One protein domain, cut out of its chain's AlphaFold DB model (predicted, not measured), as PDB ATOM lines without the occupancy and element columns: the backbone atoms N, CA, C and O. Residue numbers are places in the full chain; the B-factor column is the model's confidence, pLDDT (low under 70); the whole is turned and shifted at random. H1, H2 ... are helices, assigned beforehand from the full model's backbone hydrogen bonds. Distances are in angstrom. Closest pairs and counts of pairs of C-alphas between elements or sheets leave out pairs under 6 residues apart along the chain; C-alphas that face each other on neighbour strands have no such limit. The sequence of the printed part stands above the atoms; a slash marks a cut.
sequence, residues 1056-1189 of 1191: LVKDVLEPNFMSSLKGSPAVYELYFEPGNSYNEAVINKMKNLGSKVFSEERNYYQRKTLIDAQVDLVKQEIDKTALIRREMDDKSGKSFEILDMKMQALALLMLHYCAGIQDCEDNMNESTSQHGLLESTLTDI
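Overview. This is residues 1056 to 1189 of the 1191 residues of an uncharacterized protein of Halicephalobus sp. NKZ332 (UniProt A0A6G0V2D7). A long helical hairpin, H5 and H6, has H1 and H4 packed on H6, whose residues 1173 to 1187 stick out. The printed part is all helix, 134 residues with six named helices, no named strand. It is loose, radius of gyration of the C-alphas 19.1 A, spanning 74 by 27 by 27 A.

Arrangement. H1, residues 1057 to 1060, touches H6, 1142 to 1187, at 1146 to 1153 alone. H2, 1063 to 1066, is near H1. H3, 1073 to 1077, only just touches H1, with 3 C-alpha pairs within 8 A. H4, 1088 to 1098, touches H6 at 1156 to 1164 alone, a steep tilt of 60 degrees. H5, 1108 to 1135, and H6 form a hairpin, closest C-alphas Lys 1112 and Ile 1165, 6.2 A. In H4 every O i to N i+4 pair is within hydrogen-bond range.

Along the chain. H6 runs 68.8 A from C-alpha 1142 at (52.810, 193.016, 143.153) to C-alpha 1187 at (103.458, 205.070, 188.086).

Size, cuts and confidence. The printed part has no cut; confidence is low at 1173 to 1189.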
ATOM      1  N   LEU A1056      53.853 194.890 160.382       86.31
ATOM      2  CA  LEU A1056      54.755 194.179 161.297       86.31
ATOM      3  C   LEU A1056      55.757 193.322 160.512       86.31
ATOM      4  O   LEU A1056      55.391 192.621 159.573       86.31
ATOM      5  N   VAL A1057      57.019 193.310 160.946       85.75
ATOM      6  CA  VAL A1057      58.114 192.526 160.339       85.75
ATOM      7  C   VAL A1057      57.754 191.038 160.252       85.75
ATOM      8  O   VAL A1057      57.962 190.410 159.216       85.75
ATOM      9  N   LYS A1058      57.134 190.491 161.304       82.00
ATOM     10  CA  LYS A1058      56.703 189.083 161.371       82.00
ATOM     11  C   LYS A1058      55.626 188.701 160.336       82.00
ATOM     12  O   LYS A1058      55.482 187.521 160.054       82.00
ATOM     13  N   ASP A1059      54.870 189.674 159.817       83.44
ATOM     14  CA  ASP A1059      53.768 189.445 158.870       83.44
ATOM     15  C   ASP A1059      54.270 189.473 157.407       83.44
ATOM     16  O   ASP A1059      53.544 189.106 156.486       83.44
ATOM     17  N   VAL A1060      55.520 189.910 157.193       86.38
ATOM     18  CA  VAL A1060      56.203 189.993 155.886       86.38
ATOM     19  C   VAL A1060      57.242 188.876 155.714       86.38
ATOM     20  O   VAL A1060      57.571 188.494 154.591       86.38
ATOM     21  N   LEU A1061      57.782 188.358 156.820       86.75
ATOM     22  CA  LEU A1061      58.801 187.309 156.833       86.75
ATOM     23  C   LEU A1061      58.192 185.927 157.085       86.75
ATOM     24  O   LEU A1061      57.163 185.779 157.737       86.75
ATOM     25  N   GLU A1062      58.847 184.887 156.572       83.25
ATOM     26  CA  GLU A1062      58.338 183.518 156.668       83.25
ATOM     27  C   GLU A1062      58.357 183.008 158.124       83.25
ATOM     28  O   GLU A1062      59.391 183.122 158.790       83.25
ATOM     29  N   PRO A1063      57.271 182.385 158.633       78.38
ATOM     30  CA  PRO A1063      57.192 181.939 160.028       78.38
ATOM     31  C   PRO A1063      58.321 180.993 160.460       78.38
ATOM     32  O   PRO A1063      58.769 181.047 161.602       78.38
ATOM     33  N   ASN A1064      58.818 180.160 159.539       78.06
ATOM     34  CA  ASN A1064      59.936 179.239 159.778       78.06
ATOM     35  C   ASN A1064      61.274 179.972 159.988       78.06
ATOM     36  O   ASN A1064      62.131 179.499 160.728       78.06
ATOM     37  N   PHE A1065      61.455 181.131 159.350       86.94
ATOM     38  CA  PHE A1065      62.610 181.999 159.570       86.94
ATOM     39  C   PHE A1065      62.432 182.807 160.863       86.94
ATOM     40  O   PHE A1065      63.325 182.850 161.701       86.94
ATOM     41  N   MET A1066      61.237 183.358 161.093       83.25
ATOM     42  CA  MET A1066      60.922 184.083 162.328       83.25
ATOM     43  C   MET A1066      61.015 183.221 163.600       83.25
ATOM     44  O   MET A1066      61.160 183.779 164.685       83.25
ATOM     45  N   SER A1067      60.928 181.889 163.500       78.19
ATOM     46  CA  SER A1067      61.079 180.956 164.628       78.19
ATOM     47  C   SER A1067      62.501 180.409 164.826       78.19
ATOM     48  O   SER A1067      62.770 179.805 165.864       78.19
ATOM     49  N   SER A1068      63.426 180.628 163.880       82.50
ATOM     50  CA  SER A1068      64.845 180.284 164.060       82.50
ATOM     51  C   SER A1068      65.643 181.398 164.751       82.50
ATOM     52  O   SER A1068      66.650 181.107 165.402       82.50
ATOM     53  N   LEU A1069      65.160 182.643 164.657       85.38
ATOM     54  CA  LEU A1069      65.721 183.823 165.312       85.38
ATOM     55  C   LEU A1069      65.573 183.768 166.841       85.38
ATOM     56  O   LEU A1069      64.514 183.446 167.380       85.38
ATOM     57  N   LYS A1070      66.650 184.112 167.550       76.31
ATOM     58  CA  LYS A1070      66.761 184.067 169.017       76.31
ATOM     59  C   LYS A1070      67.287 185.385 169.592       76.31
ATOM     60  O   LYS A1070      67.812 186.232 168.873       76.31
ATOM     61  N   GLY A1071      67.163 185.533 170.912       66.38
ATOM     62  CA  GLY A1071      67.859 186.558 171.699       66.38
ATOM     63  C   GLY A1071      67.022 187.744 172.177       66.38
ATOM     64  O   GLY A1071      67.475 188.449 173.073       66.38
ATOM     65  N   SER A1072      65.809 187.954 171.653       63.50
ATOM     66  CA  SER A1072      64.833 188.890 172.233       63.50
ATOM     67  C   SER A1072      63.398 188.550 171.802       63.50
ATOM     68  O   SER A1072      63.151 188.407 170.604       63.50
ATOM     69  N   PRO A1073      62.415 188.464 172.723       61.81
ATOM     70  CA  PRO A1073      61.007 188.283 172.354       61.81
ATOM     71  C   PRO A1073      60.403 189.529 171.678       61.81
ATOM     72  O   PRO A1073      59.384 189.426 171.001       61.81
ATOM     73  N   ALA A1074      61.041 190.701 171.793       64.69
ATOM     74  CA  ALA A1074      60.555 191.945 171.193       64.69
ATOM     75  C   ALA A1074      60.734 192.014 169.660       64.69
ATOM     76  O   ALA A1074      60.215 192.932 169.022       64.69
ATOM     77  N   VAL A1075      61.411 191.037 169.039       71.31
ATOM     78  CA  VAL A1075      61.537 190.920 167.570       71.31
ATOM     79  C   VAL A1075      60.161 190.824 166.884       71.31
ATOM     80  O   VAL A1075      59.984 191.301 165.762       71.31
ATOM     81  N   TYR A1076      59.145 190.293 167.573       74.69
ATOM     82  CA  TYR A1076      57.768 190.210 167.069       74.69
ATOM     83  C   TYR A1076      56.957 191.521 167.208       74.69
ATOM     84  O   TYR A1076      55.840 191.598 166.694       74.69
ATOM     85  N   GLU A1077      57.504 192.555 167.863       72.62
ATOM     86  CA  GLU A1077      56.904 193.897 168.027       72.62
ATOM     87  C   GLU A1077      57.467 194.945 167.045       72.62
ATOM     88  O   GLU A1077      57.190 196.152 167.144       72.62
ATOM     89  N   LEU A1078      58.319 194.500 166.124       80.75
ATOM     90  CA  LEU A1078      58.952 195.337 165.117       80.75
ATOM     91  C   LEU A1078      57.961 195.626 163.984       80.75
ATOM     92  O   LEU A1078      57.432 194.705 163.364       80.75
ATOM     93  N   TYR A1079      57.730 196.906 163.696       84.12
ATOM     94  CA  TYR A1079      56.900 197.375 162.585       84.12
ATOM     95  C   TYR A1079      57.616 198.459 161.784       84.12
ATOM     96  O   TYR A1079      58.527 199.119 162.287       84.12
ATOM     97  N   PHE A1080      57.177 198.651 160.545       87.75
ATOM     98  CA  PHE A1080      57.657 199.693 159.647       87.75
ATOM     99  C   PHE A1080      56.553 200.154 158.689       87.75
ATOM    100  O   PHE A1080      55.525 199.500 158.536       87.75
ATOM    101  N   GLU A1081      56.769 201.290 158.039       83.12
ATOM    102  CA  GLU A1081      55.933 201.776 156.941       83.12
ATOM    103  C   GLU A1081      56.590 201.371 155.608       83.12
ATOM    104  O   GLU A1081      57.772 201.677 155.414       83.12
ATOM    105  N   PRO A1082      55.893 200.688 154.678       75.25
ATOM    106  CA  PRO A1082      56.470 200.297 153.393       75.25
ATOM    107  C   PRO A1082      56.992 201.507 152.606       75.25
ATOM    108  O   PRO A1082      56.250 202.438 152.309       75.25
ATOM    109  N   GLY A1083      58.288 201.505 152.289       69.25
ATOM    110  CA  GLY A1083      58.977 202.620 151.625       69.25
ATOM    111  C   GLY A1083      59.512 203.706 152.571       69.25
ATOM    112  O   GLY A1083      60.381 204.472 152.165       69.25
ATOM    113  N   ASN A1084      59.081 203.727 153.838       79.06
ATOM    114  CA  ASN A1084      59.572 204.618 154.901       79.06
ATOM    115  C   ASN A1084      60.168 203.822 156.089       79.06
ATOM    116  O   ASN A1084      60.153 204.246 157.243       79.06
ATOM    117  N   SER A1085      60.728 202.640 155.808       74.44
ATOM    118  CA  SER A1085      61.333 201.742 156.808       74.44
ATOM    119  C   SER A1085      62.508 202.354 157.575       74.44
ATOM    120  O   SER A1085      62.757 201.968 158.714       74.44
ATOM    121  N   TYR A1086      63.193 203.336 156.988       79.00
ATOM    122  CA  TYR A1086      64.347 204.026 157.576       79.00
ATOM    123  C   TYR A1086      63.980 205.310 158.343       79.00
ATOM    124  O   TYR A1086      64.843 206.157 158.570       79.00
ATOM    125  N   ASN A1087      62.715 205.470 158.745       83.38
ATOM    126  CA  ASN A1087      62.282 206.537 159.647       83.38
ATOM    127  C   ASN A1087      63.088 206.485 160.963       83.38
ATOM    128  O   ASN A1087      63.233 205.423 161.573       83.38
ATOM    129  N   GLU A1088      63.592 207.633 161.419       82.56
ATOM    130  CA  GLU A1088      64.420 207.759 162.624       82.56
ATOM    131  C   GLU A1088      63.752 207.164 163.875       82.56
ATOM    132  O   GLU A1088      64.409 206.474 164.656       82.56
ATOM    133  N   ALA A1089      62.433 207.326 164.030       82.50
ATOM    134  CA  ALA A1089      61.690 206.734 165.142       82.50
ATOM    135  C   ALA A1089      61.714 205.191 165.116       82.50
ATOM    136  O   ALA A1089      61.829 204.547 166.162       82.50
ATOM    137  N   VAL A1090      61.662 204.588 163.921       86.12
ATOM    138  CA  VAL A1090      61.770 203.131 163.732       86.12
ATOM    139  C   VAL A1090      63.207 202.679 163.988       86.12
ATOM    140  O   VAL A1090      63.418 201.744 164.756       86.12
ATOM    141  N   ILE A1091      64.203 203.375 163.430       87.56
ATOM    142  CA  ILE A1091      65.634 203.091 163.633       87.56
ATOM    143  C   ILE A1091      66.013 203.139 165.119       87.56
ATOM    144  O   ILE A1091      66.681 202.229 165.614       87.56
ATOM    145  N   ASN A1092      65.559 204.155 165.852       85.69
ATOM    146  CA  ASN A1092      65.866 204.297 167.272       85.69
ATOM    147  C   ASN A1092      65.132 203.237 168.117       85.69
ATOM    148  O   ASN A1092      65.738 202.673 169.029       85.69
ATOM    149  N   LYS A1093      63.893 202.844 167.765       84.19
ATOM    150  CA  LYS A1093      63.229 201.675 168.384       84.19
ATOM    151  C   LYS A1093      64.012 200.376 168.125       84.19
ATOM    152  O   LYS A1093      64.214 199.601 169.055       84.19
ATOM    153  N   MET A1094      64.487 200.150 166.896       85.81
ATOM    154  CA  MET A1094      65.266 198.957 166.519       85.81
ATOM    155  C   MET A1094      66.565 198.845 167.324       85.81
ATOM    156  O   MET A1094      66.844 197.779 167.875       85.81
ATOM    157  N   LYS A1095      67.316 199.951 167.448       88.62
ATOM    158  CA  LYS A1095      68.547 200.034 168.254       88.62
ATOM    159  C   LYS A1095      68.289 199.776 169.740       88.62
ATOM    160  O   LYS A1095      68.953 198.928 170.325       88.62
ATOM    161  N   ASN A1096      67.280 200.429 170.323       86.69
ATOM    162  CA  ASN A1096      66.944 200.317 171.751       86.69
ATOM    163  C   ASN A1096      66.373 198.943 172.154       86.69
ATOM    164  O   ASN A1096      66.320 198.614 173.342       86.69
ATOM    165  N   LEU A1097      65.915 198.152 171.180       85.44
ATOM    166  CA  LEU A1097      65.607 196.732 171.359       85.44
ATOM    167  C   LEU A1097      66.831 195.844 171.079       85.44
ATOM    168  O   LEU A1097      66.961 194.793 171.700       85.44
ATOM    169  N   GLY A1098      67.718 196.262 170.172       86.38
ATOM    170  CA  GLY A1098      68.942 195.558 169.781       86.38
ATOM    171  C   GLY A1098      69.985 195.468 170.893       86.38
ATOM    172  O   GLY A1098      70.501 194.387 171.160       86.38
ATOM    173  N   SER A1099      70.211 196.558 171.634       85.50
ATOM    174  CA  SER A1099      71.091 196.561 172.817       85.50
ATOM    175  C   SER A1099      70.628 195.621 173.939       85.50
ATOM    176  O   SER A1099      71.412 195.245 174.801       85.50
ATOM    177  N   LYS A1100      69.367 195.165 173.917       84.31
ATOM    178  CA  LYS A1100      68.814 194.198 174.883       84.31
ATOM    179  C   LYS A1100      68.922 192.741 174.418       84.31
ATOM    180  O   LYS A1100      68.534 191.832 175.145       84.31
ATOM    181  N   VAL A1101      69.435 192.492 173.212       87.31
ATOM    182  CA  VAL A1101      69.569 191.135 172.667       87.31
ATOM    183  C   VAL A1101      70.608 190.349 173.471       87.31
ATOM    184  O   VAL A1101      71.736 190.811 173.670       87.31
ATOM    185  N   PHE A1102      70.209 189.168 173.958       85.81
ATOM    186  CA  PHE A1102      70.993 188.300 174.850       85.81
ATOM    187  C   PHE A1102      71.603 189.027 176.074       85.81
ATOM    188  O   PHE A1102      72.644 188.612 176.571       85.81
ATOM    189  N   SER A1103      70.987 190.099 176.594       79.69
ATOM    190  CA  SER A1103      71.547 190.881 177.720       79.69
ATOM    191  C   SER A1103      71.614 190.129 179.061       79.69
ATOM    192  O   SER A1103      72.166 190.638 180.031       79.69
ATOM    193  N   GLU A1104      71.049 188.923 179.133       78.00
ATOM    194  CA  GLU A1104      71.174 188.000 180.269       78.00
ATOM    195  C   GLU A1104      72.557 187.314 180.316       78.00
ATOM    196  O   GLU A1104      73.021 186.915 181.388       78.00
ATOM    197  N   GLU A1105      73.250 187.215 179.174       77.81
ATOM    198  CA  GLU A1105      74.563 186.576 179.047       77.81
ATOM    199  C   GLU A1105      75.687 187.522 179.488       77.81
ATOM    200  O   GLU A1105      76.166 188.367 178.731       77.81
ATOM    201  N   ARG A1106      76.149 187.350 180.735       70.44
ATOM    202  CA  ARG A1106      77.196 188.186 181.359       70.44
ATOM    203  C   ARG A1106      78.589 188.047 180.729       70.44
ATOM    204  O   ARG A1106      79.472 188.845 181.030       70.44
ATOM    205  N   ASN A1107      78.820 187.027 179.905       79.25
ATOM    206  CA  ASN A1107      80.100 186.800 179.237       79.25
ATOM    207  C   ASN A1107      80.092 187.457 177.847       79.25
ATOM    208  O   ASN A1107      79.477 186.928 176.923       79.25
ATOM    209  N   TYR A1108      80.812 188.575 177.697       81.38
ATOM    210  CA  TYR A1108      80.937 189.346 176.447       81.38
ATOM    211  C   TYR A1108      81.191 188.470 175.209       81.38
ATOM    212  O   TYR A1108      80.468 188.582 174.219       81.38
ATOM    213  N   TYR A1109      82.172 187.562 175.263       82.19
ATOM    214  CA  TYR A1109      82.529 186.725 174.114       82.19
ATOM    215  C   TYR A1109      81.391 185.768 173.733       82.19
ATOM    216  O   TYR A1109      81.072 185.613 172.554       82.19
ATOM    217  N   GLN A1110      80.736 185.170 174.729       84.38
ATOM    218  CA  GLN A1110      79.588 184.285 174.529       84.38
ATOM    219  C   GLN A1110      78.392 185.056 173.954       84.38
ATOM    220  O   GLN A1110      77.873 184.671 172.907       84.38
ATOM    221  N   ARG A1111      78.030 186.200 174.551       87.75
ATOM    222  CA  ARG A1111      76.971 187.088 174.050       87.75
ATOM    223  C   ARG A1111      77.220 187.507 172.598       87.75
ATOM    224  O   ARG A1111      76.321 187.370 171.772       87.75
ATOM    225  N   LYS A1112      78.446 187.922 172.258       87.81
ATOM    226  CA  LYS A1112      78.834 188.295 170.889       87.81
ATOM    227  C   LYS A1112      78.666 187.136 169.901       87.81
ATOM    228  O   LYS A1112      77.943 187.291 168.922       87.81
ATOM    229  N   THR A1113      79.213 185.951 170.202       89.38
ATOM    230  CA  THR A1113      79.069 184.766 169.322       89.38
ATOM    231  C   THR A1113      77.614 184.338 169.096       89.38
ATOM    232  O   THR A1113      77.273 183.888 168.000       89.38
ATOM    233  N   LEU A1114      76.730 184.515 170.087       88.81
ATOM    234  CA  LEU A1114      75.296 184.254 169.928       88.81
ATOM    235  C   LEU A1114      74.621 185.260 168.984       88.81
ATOM    236  O   LEU A1114      73.756 184.856 168.204       88.81
ATOM    237  N   ILE A1115      75.020 186.538 169.020       90.69
ATOM    238  CA  ILE A1115      74.511 187.586 168.119       90.69
ATOM    239  C   ILE A1115      75.047 187.395 166.695       90.69
ATOM    240  O   ILE A1115      74.252 187.424 165.754       90.69
ATOM    241  N   ASP A1116      76.346 187.128 166.523       90.75
ATOM    242  CA  ASP A1116      76.961 186.857 165.212       90.75
ATOM    243  C   ASP A1116      76.250 185.700 164.485       90.75
ATOM    244  O   ASP A1116      75.918 185.804 163.301       90.75
ATOM    245  N   ALA A1117      75.894 184.636 165.215       91.44
ATOM    246  CA  ALA A1117      75.120 183.519 164.678       91.44
ATOM    247  C   ALA A1117      73.698 183.908 164.215       91.44
ATOM    248  O   ALA A1117      73.169 183.282 163.296       91.44
ATOM    249  N   GLN A1118      73.064 184.933 164.805       91.94
ATOM    250  CA  GLN A1118      71.789 185.467 164.295       91.94
ATOM    251  C   GLN A1118      72.008 186.358 163.069       91.94
ATOM    252  O   GLN A1118      71.264 186.266 162.093       91.94
ATOM    253  N   VAL A1119      73.054 187.188 163.092       92.44
ATOM    254  CA  VAL A1119      73.437 188.054 161.971       92.44
ATOM    255  C   VAL A1119      73.676 187.233 160.699       92.44
ATOM    256  O   VAL A1119      73.180 187.610 159.637       92.44
ATOM    257  N   ASP A1120      74.358 186.090 160.785       91.81
ATOM    258  CA  ASP A1120      74.617 185.231 159.621       91.81
ATOM    259  C   ASP A1120      73.354 184.545 159.069       91.81
ATOM    260  O   ASP A1120      73.209 184.435 157.847       91.81
ATOM    261  N   LEU A1121      72.384 184.187 159.921       92.06
ATOM    262  CA  LEU A1121      71.062 183.726 159.466       92.06
ATOM    263  C   LEU A1121      70.324 184.824 158.680       92.06
ATOM    264  O   LEU A1121      69.768 184.551 157.614       92.06
ATOM    265  N   VAL A1122      70.354 186.075 159.158       92.94
ATOM    266  CA  VAL A1122      69.720 187.205 158.455       92.94
ATOM    267  C   VAL A1122      70.453 187.536 157.146       92.94
ATOM    268  O   VAL A1122      69.786 187.784 156.142       92.94
ATOM    269  N   LYS A1123      71.796 187.470 157.096       91.69
ATOM    270  CA  LYS A1123      72.566 187.608 155.839       91.69
ATOM    271  C   LYS A1123      72.118 186.579 154.799       91.69
ATOM    272  O   LYS A1123      71.811 186.954 153.670       91.69
ATOM    273  N   GLN A1124      72.015 185.303 155.185       92.06
ATOM    274  CA  GLN A1124      71.640 184.231 154.260       92.06
ATOM    275  C   GLN A1124      70.244 184.450 153.645       92.06
ATOM    276  O   GLN A1124      70.031 184.158 152.468       92.06
ATOM    277  N   GLU A1125      69.291 184.977 154.416       91.12
ATOM    278  CA  GLU A1125      67.935 185.257 153.928       91.12
ATOM    279  C   GLU A1125      67.855 186.538 153.074       91.12
ATOM    280  O   GLU A1125      67.084 186.597 152.108       91.12
ATOM    281  N   ILE A1126      68.708 187.533 153.357       94.31
ATOM    282  CA  ILE A1126      68.920 188.700 152.486       94.31
ATOM    283  C   ILE A1126      69.462 188.253 151.127       94.31
ATOM    284  O   ILE A1126      68.897 188.640 150.106       94.31
ATOM    285  N   ASP A1127      70.499 187.412 151.090       91.44
ATOM    286  CA  ASP A1127      71.121 186.979 149.835       91.44
ATOM    287  C   ASP A1127      70.163 186.147 148.963       91.44
ATOM    288  O   ASP A1127      70.069 186.399 147.758       91.44
ATOM    289  N   LYS A1128      69.363 185.242 149.557       90.81
ATOM    290  CA  LYS A1128      68.264 184.545 148.853       90.81
ATOM    291  C   LYS A1128      67.262 185.534 148.252       90.81
ATOM    292  O   LYS A1128      66.960 185.478 147.061       90.81
ATOM    293  N   THR A1129      66.765 186.470 149.063       89.38
ATOM    294  CA  THR A1129      65.749 187.448 148.633       89.38
ATOM    295  C   THR A1129      66.304 188.397 147.558       89.38
ATOM    296  O   THR A1129      65.595 188.772 146.624       89.38
ATOM    297  N   ALA A1130      67.591 188.751 147.636       90.81
ATOM    298  CA  ALA A1130      68.287 189.578 146.653       90.81
ATOM    299  C   ALA A1130      68.581 188.842 145.334       90.81
ATOM    300  O   ALA A1130      68.630 189.492 144.286       90.81
ATOM    301  N   LEU A1131      68.763 187.516 145.363       90.56
ATOM    302  CA  LEU A1131      68.889 186.686 144.164       90.56
ATOM    303  C   LEU A1131      67.556 186.611 143.410       90.56
ATOM    304  O   LEU A1131      67.501 187.032 142.258       90.56
ATOM    305  N   ILE A1132      66.469 186.231 144.095       87.69
ATOM    306  CA  ILE A1132      65.113 186.173 143.514       87.69
ATOM    307  C   ILE A1132      64.731 187.532 142.901       87.69
ATOM    308  O   ILE A1132      64.256 187.610 141.770       87.69
ATOM    309  N   ARG A1133      65.020 188.640 143.599       85.31
ATOM    310  CA  ARG A1133      64.772 190.000 143.091       85.31
ATOM    311  C   ARG A1133      65.593 190.360 141.839       85.31
ATOM    312  O   ARG A1133      65.189 191.245 141.084       85.31
ATOM    313  N   ARG A1134      66.752 189.728 141.625       83.81
ATOM    314  CA  ARG A1134      67.602 189.929 140.437       83.81
ATOM    315  C   ARG A1134      67.098 189.134 139.231       83.81
ATOM    316  O   ARG A1134      67.265 189.603 138.111       83.81
ATOM    317  N   GLU A1135      66.495 187.976 139.479       84.69
ATOM    318  CA  GLU A1135      65.985 187.032 138.472       84.69
ATOM    319  C   GLU A1135      64.576 187.388 137.957       84.69
ATOM    320  O   GLU A1135      64.091 186.780 137.010       84.69
ATOM    321  N   MET A1136      63.924 188.402 138.538       78.19
ATOM    322  CA  MET A1136      62.651 188.933 138.046       78.19
ATOM    323  C   MET A1136      62.839 190.045 137.006       78.19
ATOM    324  O   MET A1136      63.378 191.118 137.306       78.19
ATOM    325  N   ASP A1137      62.321 189.815 135.799       70.00
ATOM    326  CA  ASP A1137      62.328 190.794 134.706       70.00
ATOM    327  C   ASP A1137      61.325 191.939 134.925       70.00
ATOM    328  O   ASP A1137      61.698 193.111 134.803       70.00
ATOM    329  N   ASP A1138      60.078 191.625 135.303       71.81
ATOM    330  CA  ASP A1138      59.062 192.632 135.638       71.81
ATOM    331  C   ASP A1138      59.259 193.171 137.063       71.81
ATOM    332  O   ASP A1138      59.217 192.443 138.058       71.81
ATOM    333  N   LYS A1139      59.454 194.489 137.142       72.44
ATOM    334  CA  LYS A1139      59.739 195.257 138.365       72.44
ATOM    335  C   LYS A1139      58.580 196.186 138.749       72.44
ATOM    336  O   LYS A1139      58.766 197.107 139.539       72.44
ATOM    337  N   SER A1140      57.400 195.949 138.171       65.94
ATOM    338  CA  SER A1140      56.151 196.690 138.400       65.94
ATOM    339  C   SER A1140      55.005 195.836 138.966       65.94
ATOM    340  O   SER A1140      53.986 196.377 139.391       65.94
ATOM    341  N   GLY A1141      55.164 194.510 139.009       76.88
ATOM    342  CA  GLY A1141      54.178 193.586 139.574       76.88
ATOM    343  C   GLY A1141      54.177 193.514 141.109       76.88
ATOM    344  O   GLY A1141      55.206 193.678 141.764       76.88
ATOM    345  N   LYS A1142      53.025 193.153 141.691       75.56
ATOM    346  CA  LYS A1142      52.810 193.016 143.153       75.56
ATOM    347  C   LYS A1142      53.786 192.065 143.858       75.56
ATOM    348  O   LYS A1142      54.073 192.221 145.038       75.56
ATOM    349  N   SER A1143      54.313 191.073 143.143       77.25
ATOM    350  CA  SER A1143      55.361 190.171 143.635       77.25
ATOM    351  C   SER A1143      56.689 190.897 143.893       77.25
ATOM    352  O   SER A1143      57.372 190.580 144.865       77.25
ATOM    353  N   PHE A1144      57.031 191.910 143.091       83.94
ATOM    354  CA  PHE A1144      58.197 192.765 143.323       83.94
ATOM    355  C   PHE A1144      57.985 193.703 144.523       83.94
ATOM    356  O   PHE A1144      58.918 193.907 145.298       83.94
ATOM    357  N   GLU A1145      56.763 194.211 144.730       82.75
ATOM    358  CA  GLU A1145      56.398 194.995 145.924       82.75
ATOM    359  C   GLU A1145      56.565 194.161 147.209       82.75
ATOM    360  O   GLU A1145      57.212 194.602 148.158       82.75
ATOM    361  N   ILE A1146      56.069 192.916 147.213       83.75
ATOM    362  CA  ILE A1146      56.221 191.972 148.334       83.75
ATOM    363  C   ILE A1146      57.703 191.655 148.604       83.75
ATOM    364  O   ILE A1146      58.121 191.618 149.761       83.75
ATOM    365  N   LEU A1147      58.523 191.471 147.563       85.38
ATOM    366  CA  LEU A1147      59.965 191.229 147.721       85.38
ATOM    367  C   LEU A1147      60.741 192.463 148.199       85.38
ATOM    368  O   LEU A1147      61.699 192.313 148.959       85.38
ATOM    369  N   ASP A1148      60.345 193.678 147.806       87.00
ATOM    370  CA  ASP A1148      60.927 194.900 148.365       87.00
ATOM    371  C   ASP A1148      60.536 195.068 149.840       87.00
ATOM    372  O   ASP A1148      61.403 195.355 150.664       87.00
ATOM    373  N   MET A1149      59.288 194.761 150.214       87.75
ATOM    374  CA  MET A1149      58.870 194.702 151.619       87.75
ATOM    375  C   MET A1149      59.651 193.644 152.417       87.75
ATOM    376  O   MET A1149      60.122 193.959 153.511       87.75
ATOM    377  N   LYS A1150      59.870 192.430 151.878       90.69
ATOM    378  CA  LYS A1150      60.716 191.393 152.511       90.69
ATOM    379  C   LYS A1150      62.150 191.902 152.709       90.69
ATOM    380  O   LYS A1150      62.715 191.737 153.787       90.69
ATOM    381  N   MET A1151      62.712 192.600 151.720       90.75
ATOM    382  CA  MET A1151      64.043 193.209 151.815       90.75
ATOM    383  C   MET A1151      64.117 194.330 152.871       90.75
ATOM    384  O   MET A1151      65.075 194.379 153.641       90.75
ATOM    385  N   GLN A1152      63.105 195.202 152.955       90.69
ATOM    386  CA  GLN A1152      63.016 196.246 153.987       90.69
ATOM    387  C   GLN A1152      62.901 195.645 155.401       90.69
ATOM    388  O   GLN A1152      63.594 196.087 156.317       90.69
ATOM    389  N   ALA A1153      62.091 194.596 155.572       90.81
ATOM    390  CA  ALA A1153      61.932 193.884 156.839       90.81
ATOM    391  C   ALA A1153      63.236 193.202 157.307       90.81
ATOM    392  O   ALA A1153      63.619 193.325 158.472       90.81
ATOM    393  N   LEU A1154      63.965 192.540 156.399       92.25
ATOM    394  CA  LEU A1154      65.260 191.915 156.705       92.25
ATOM    395  C   LEU A1154      66.354 192.944 157.042       92.25
ATOM    396  O   LEU A1154      67.158 192.711 157.945       92.25
ATOM    397  N   ALA A1155      66.374 194.101 156.370       92.00
ATOM    398  CA  ALA A1155      67.316 195.180 156.676       92.00
ATOM    399  C   ALA A1155      67.133 195.737 158.104       92.00
ATOM    400  O   ALA A1155      68.109 196.101 158.763       92.00
ATOM    401  N   LEU A1156      65.896 195.749 158.608       90.88
ATOM    402  CA  LEU A1156      65.583 196.162 159.976       90.88
ATOM    403  C   LEU A1156      65.999 195.117 161.024       90.88
ATOM    404  O   LEU A1156      66.532 195.490 162.067       90.88
ATOM    405  N   LEU A1157      65.864 193.817 160.729       91.00
ATOM    406  CA  LEU A1157      66.443 192.759 161.572       91.00
ATOM    407  C   LEU A1157      67.976 192.833 161.621       91.00
ATOM    408  O   LEU A1157      68.563 192.678 162.690       91.00
ATOM    409  N   MET A1158      68.626 193.121 160.491       92.31
ATOM    410  CA  MET A1158      70.077 193.323 160.439       92.31
ATOM    411  C   MET A1158      70.508 194.487 161.345       92.31
ATOM    412  O   MET A1158      71.433 194.344 162.140       92.31
ATOM    413  N   LEU A1159      69.798 195.621 161.288       92.12
ATOM    414  CA  LEU A1159      70.032 196.769 162.170       92.12
ATOM    415  C   LEU A1159      69.841 196.420 163.657       92.12
ATOM    416  O   LEU A1159      70.644 196.842 164.487       92.12
ATOM    417  N   HIS A1160      68.802 195.647 163.988       90.88
ATOM    418  CA  HIS A1160      68.510 195.205 165.353       90.88
ATOM    419  C   HIS A1160      69.655 194.368 165.949       90.88
ATOM    420  O   HIS A1160      70.143 194.691 167.030       90.88
ATOM    421  N   TYR A1161      70.143 193.350 165.235       91.94
ATOM    422  CA  TYR A1161      71.243 192.518 165.736       91.94
ATOM    423  C   TYR A1161      72.598 193.245 165.732       91.94
ATOM    424  O   TYR A1161      73.343 193.134 166.704       91.94
ATOM    425  N   CYS A1162      72.901 194.064 164.718       91.25
ATOM    426  CA  CYS A1162      74.127 194.874 164.702       91.25
ATOM    427  C   CYS A1162      74.196 195.877 165.868       91.25
ATOM    428  O   CYS A1162      75.279 196.104 166.403       91.25
ATOM    429  N   ALA A1163      73.064 196.435 166.313       90.62
ATOM    430  CA  ALA A1163      73.024 197.287 167.505       90.62
ATOM    431  C   ALA A1163      73.364 196.518 168.798       90.62
ATOM    432  O   ALA A1163      73.956 197.094 169.706       90.62
ATOM    433  N   GLY A1164      73.053 195.218 168.867       88.69
ATOM    434  CA  GLY A1164      73.483 194.345 169.964       88.69
ATOM    435  C   GLY A1164      74.988 194.046 169.954       88.69
ATOM    436  O   GLY A1164      75.591 193.942 171.019       88.69
ATOM    437  N   ILE A1165      75.616 193.954 168.772       88.38
ATOM    438  CA  ILE A1165      77.084 193.840 168.661       88.38
ATOM    439  C   ILE A1165      77.750 195.131 169.140       88.38
ATOM    440  O   ILE A1165      78.678 195.066 169.942       88.38
ATOM    441  N   GLN A1166      77.251 196.289 168.694       88.25
ATOM    442  CA  GLN A1166      77.795 197.585 169.095       88.25
ATOM    443  C   GLN A1166      77.691 197.797 170.616       88.25
ATOM    444  O   GLN A1166      78.685 198.135 171.246       88.25
ATOM    445  N   ASP A1167      76.538 197.487 171.220       86.44
ATOM    446  CA  ASP A1167      76.351 197.490 172.679       86.44
ATOM    447  C   ASP A1167      77.388 196.611 173.406       86.44
ATOM    448  O   ASP A1167      77.950 197.016 174.421       86.44
ATOM    449  N   CYS A1168      77.720 195.434 172.866       83.38
ATOM    450  CA  CYS A1168      78.775 194.593 173.433       83.38
ATOM    451  C   CYS A1168      80.172 195.242 173.326       83.38
ATOM    452  O   CYS A1168      80.962 195.129 174.262       83.38
ATOM    453  N   GLU A1169      80.495 195.884 172.201       83.00
ATOM    454  CA  GLU A1169      81.805 196.509 171.959       83.00
ATOM    455  C   GLU A1169      82.008 197.789 172.786       83.00
ATOM    456  O   GLU A1169      83.082 197.977 173.358       83.00
ATOM    457  N   ASP A1170      80.975 198.620 172.942       80.94
ATOM    458  CA  ASP A1170      81.037 199.841 173.755       80.94
ATOM    459  C   ASP A1170      81.281 199.508 175.246       80.94
ATOM    460  O   ASP A1170      82.180 200.078 175.873       80.94
ATOM    461  N   ASN A1171      80.605 198.482 175.788       72.38
ATOM    462  CA  ASN A1171      80.834 197.982 177.155       72.38
ATOM    463  C   ASN A1171      82.261 197.417 177.379       72.38
ATOM    464  O   ASN A1171      82.774 197.448 178.504       72.38
ATOM    465  N   MET A1172      82.928 196.907 176.334       70.12
ATOM    466  CA  MET A1172      84.328 196.452 176.414       70.12
ATOM    467  C   MET A1172      85.304 197.639 176.524       70.12
ATOM    468  O   MET A1172      86.331 197.548 177.203       70.12
ATOM    469  N   ASN A1173      84.984 198.765 175.883       64.25
ATOM    470  CA  ASN A1173      85.836 199.951 175.881       64.25
ATOM    471  C   ASN A1173      85.818 200.666 177.245       64.25
ATOM    472  O   ASN A1173      86.882 201.024 177.757       64.25
ATOM    473  N   GLU A1174      84.652 200.812 177.885       62.88
ATOM    474  CA  GLU A1174      84.555 201.414 179.227       62.88
ATOM    475  C   GLU A1174      85.308 200.599 180.290       62.88
ATOM    476  O   GLU A1174      86.090 201.151 181.068       62.88
ATOM    477  N   SER A1175      85.133 199.274 180.289       59.84
ATOM    478  CA  SER A1175      85.797 198.379 181.248       59.84
ATOM    479  C   SER A1175      87.318 198.317 181.047       59.84
ATOM    480  O   SER A1175      88.062 198.243 182.026       59.84
ATOM    481  N   THR A1176      87.805 198.451 179.809       56.19
ATOM    482  CA  THR A1176      89.243 198.617 179.528       56.19
ATOM    483  C   THR A1176      89.763 199.977 180.019       56.19
ATOM    484  O   THR A1176      90.856 200.059 180.579       56.19
ATOM    485  N   SER A1177      88.970 201.044 179.868       53.09
ATOM    486  CA  SER A1177      89.365 202.415 180.232       53.09
ATOM    487  C   SER A1177      89.582 202.596 181.737       53.09
ATOM    488  O   SER A1177      90.532 203.260 182.148       53.09
ATOM    489  N   GLN A1178      88.748 201.966 182.573       49.44
ATOM    490  CA  GLN A1178      88.899 202.017 184.033       49.44
ATOM    491  C   GLN A1178      90.188 201.337 184.520       49.44
ATOM    492  O   GLN A1178      90.778 201.770 185.509       49.44
ATOM    493  N   HIS A1179      90.660 200.306 183.812       47.31
ATOM    494  CA  HIS A1179      91.868 199.577 184.196       47.31
ATOM    495  C   HIS A1179      93.155 200.382 183.946       47.31
ATOM    496  O   HIS A1179      94.110 200.245 184.708       47.31
ATOM    497  N   GLY A1180      93.168 201.262 182.935       43.41
ATOM    498  CA  GLY A1180      94.311 202.134 182.637       43.41
ATOM    499  C   GLY A1180      94.554 203.225 183.689       43.41
ATOM    500  O   GLY A1180      95.704 203.531 183.993       43.41
ATOM    501  N   LEU A1181      93.493 203.762 184.310       48.31
ATOM    502  CA  LEU A1181      93.618 204.752 185.396       48.31
ATOM    503  C   LEU A1181      94.286 204.176 186.658       48.31
ATOM    504  O   LEU A1181      94.950 204.903 187.399       48.31
ATOM    505  N   LEU A1182      94.115 202.876 186.910       45.28
ATOM    506  CA  LEU A1182      94.768 202.168 188.016       45.28
ATOM    507  C   LEU A1182      96.255 201.899 187.749       45.28
ATOM    508  O   LEU A1182      97.018 201.727 188.693       45.28
ATOM    509  N   GLU A1183      96.673 201.873 186.483       41.03
ATOM    510  CA  GLU A1183      98.072 201.663 186.107       41.03
ATOM    511  C   GLU A1183      98.854 202.990 186.142       41.03
ATOM    512  O   GLU A1183      99.946 203.033 186.706       41.03
ATOM    513  N   SER A1184      98.261 204.101 185.678       46.00
ATOM    514  CA  SER A1184      98.883 205.436 185.783       46.00
ATOM    515  C   SER A1184      99.019 205.919 187.231       46.00
ATOM    516  O   SER A1184     100.050 206.456 187.620       46.00
ATOM    517  N   THR A1185      98.019 205.660 188.080       48.56
ATOM    518  CA  THR A1185      98.099 206.020 189.509       48.56
ATOM    519  C   THR A1185      99.112 205.188 190.304       48.56
ATOM    520  O   THR A1185      99.424 205.553 191.433       48.56
ATOM    521  N   LEU A1186      99.661 204.107 189.734       43.56
ATOM    522  CA  LEU A1186     100.789 203.367 190.308       43.56
ATOM    523  C   LEU A1186     102.150 203.847 189.780       43.56
ATOM    524  O   LEU A1186     103.135 203.738 190.511       43.56
ATOM    525  N   THR A1187     102.231 204.408 188.566       45.56
ATOM    526  CA  THR A1187     103.458 205.070 188.086       45.56
ATOM    527  C   THR A1187     103.689 206.411 188.778       45.56
ATOM    528  O   THR A1187     104.812 206.679 189.188       45.56
ATOM    529  N   ASP A1188     102.628 207.181 189.035       47.22
ATOM    530  CA  ASP A1188     102.685 208.481 189.730       47.22
ATOM    531  C   ASP A1188     103.053 208.365 191.235       47.22
ATOM    532  O   ASP A1188     103.110 209.362 191.953       47.22
ATOM    533  N   ILE A1189     103.275 207.140 191.731       53.94
ATOM    534  CA  ILE A1189     103.736 206.808 193.094       53.94
ATOM    535  C   ILE A1189     105.194 206.280 193.077       53.94
ATOM    536  O   ILE A1189     105.781 206.024 194.131       53.94
TER     537      ILE A1189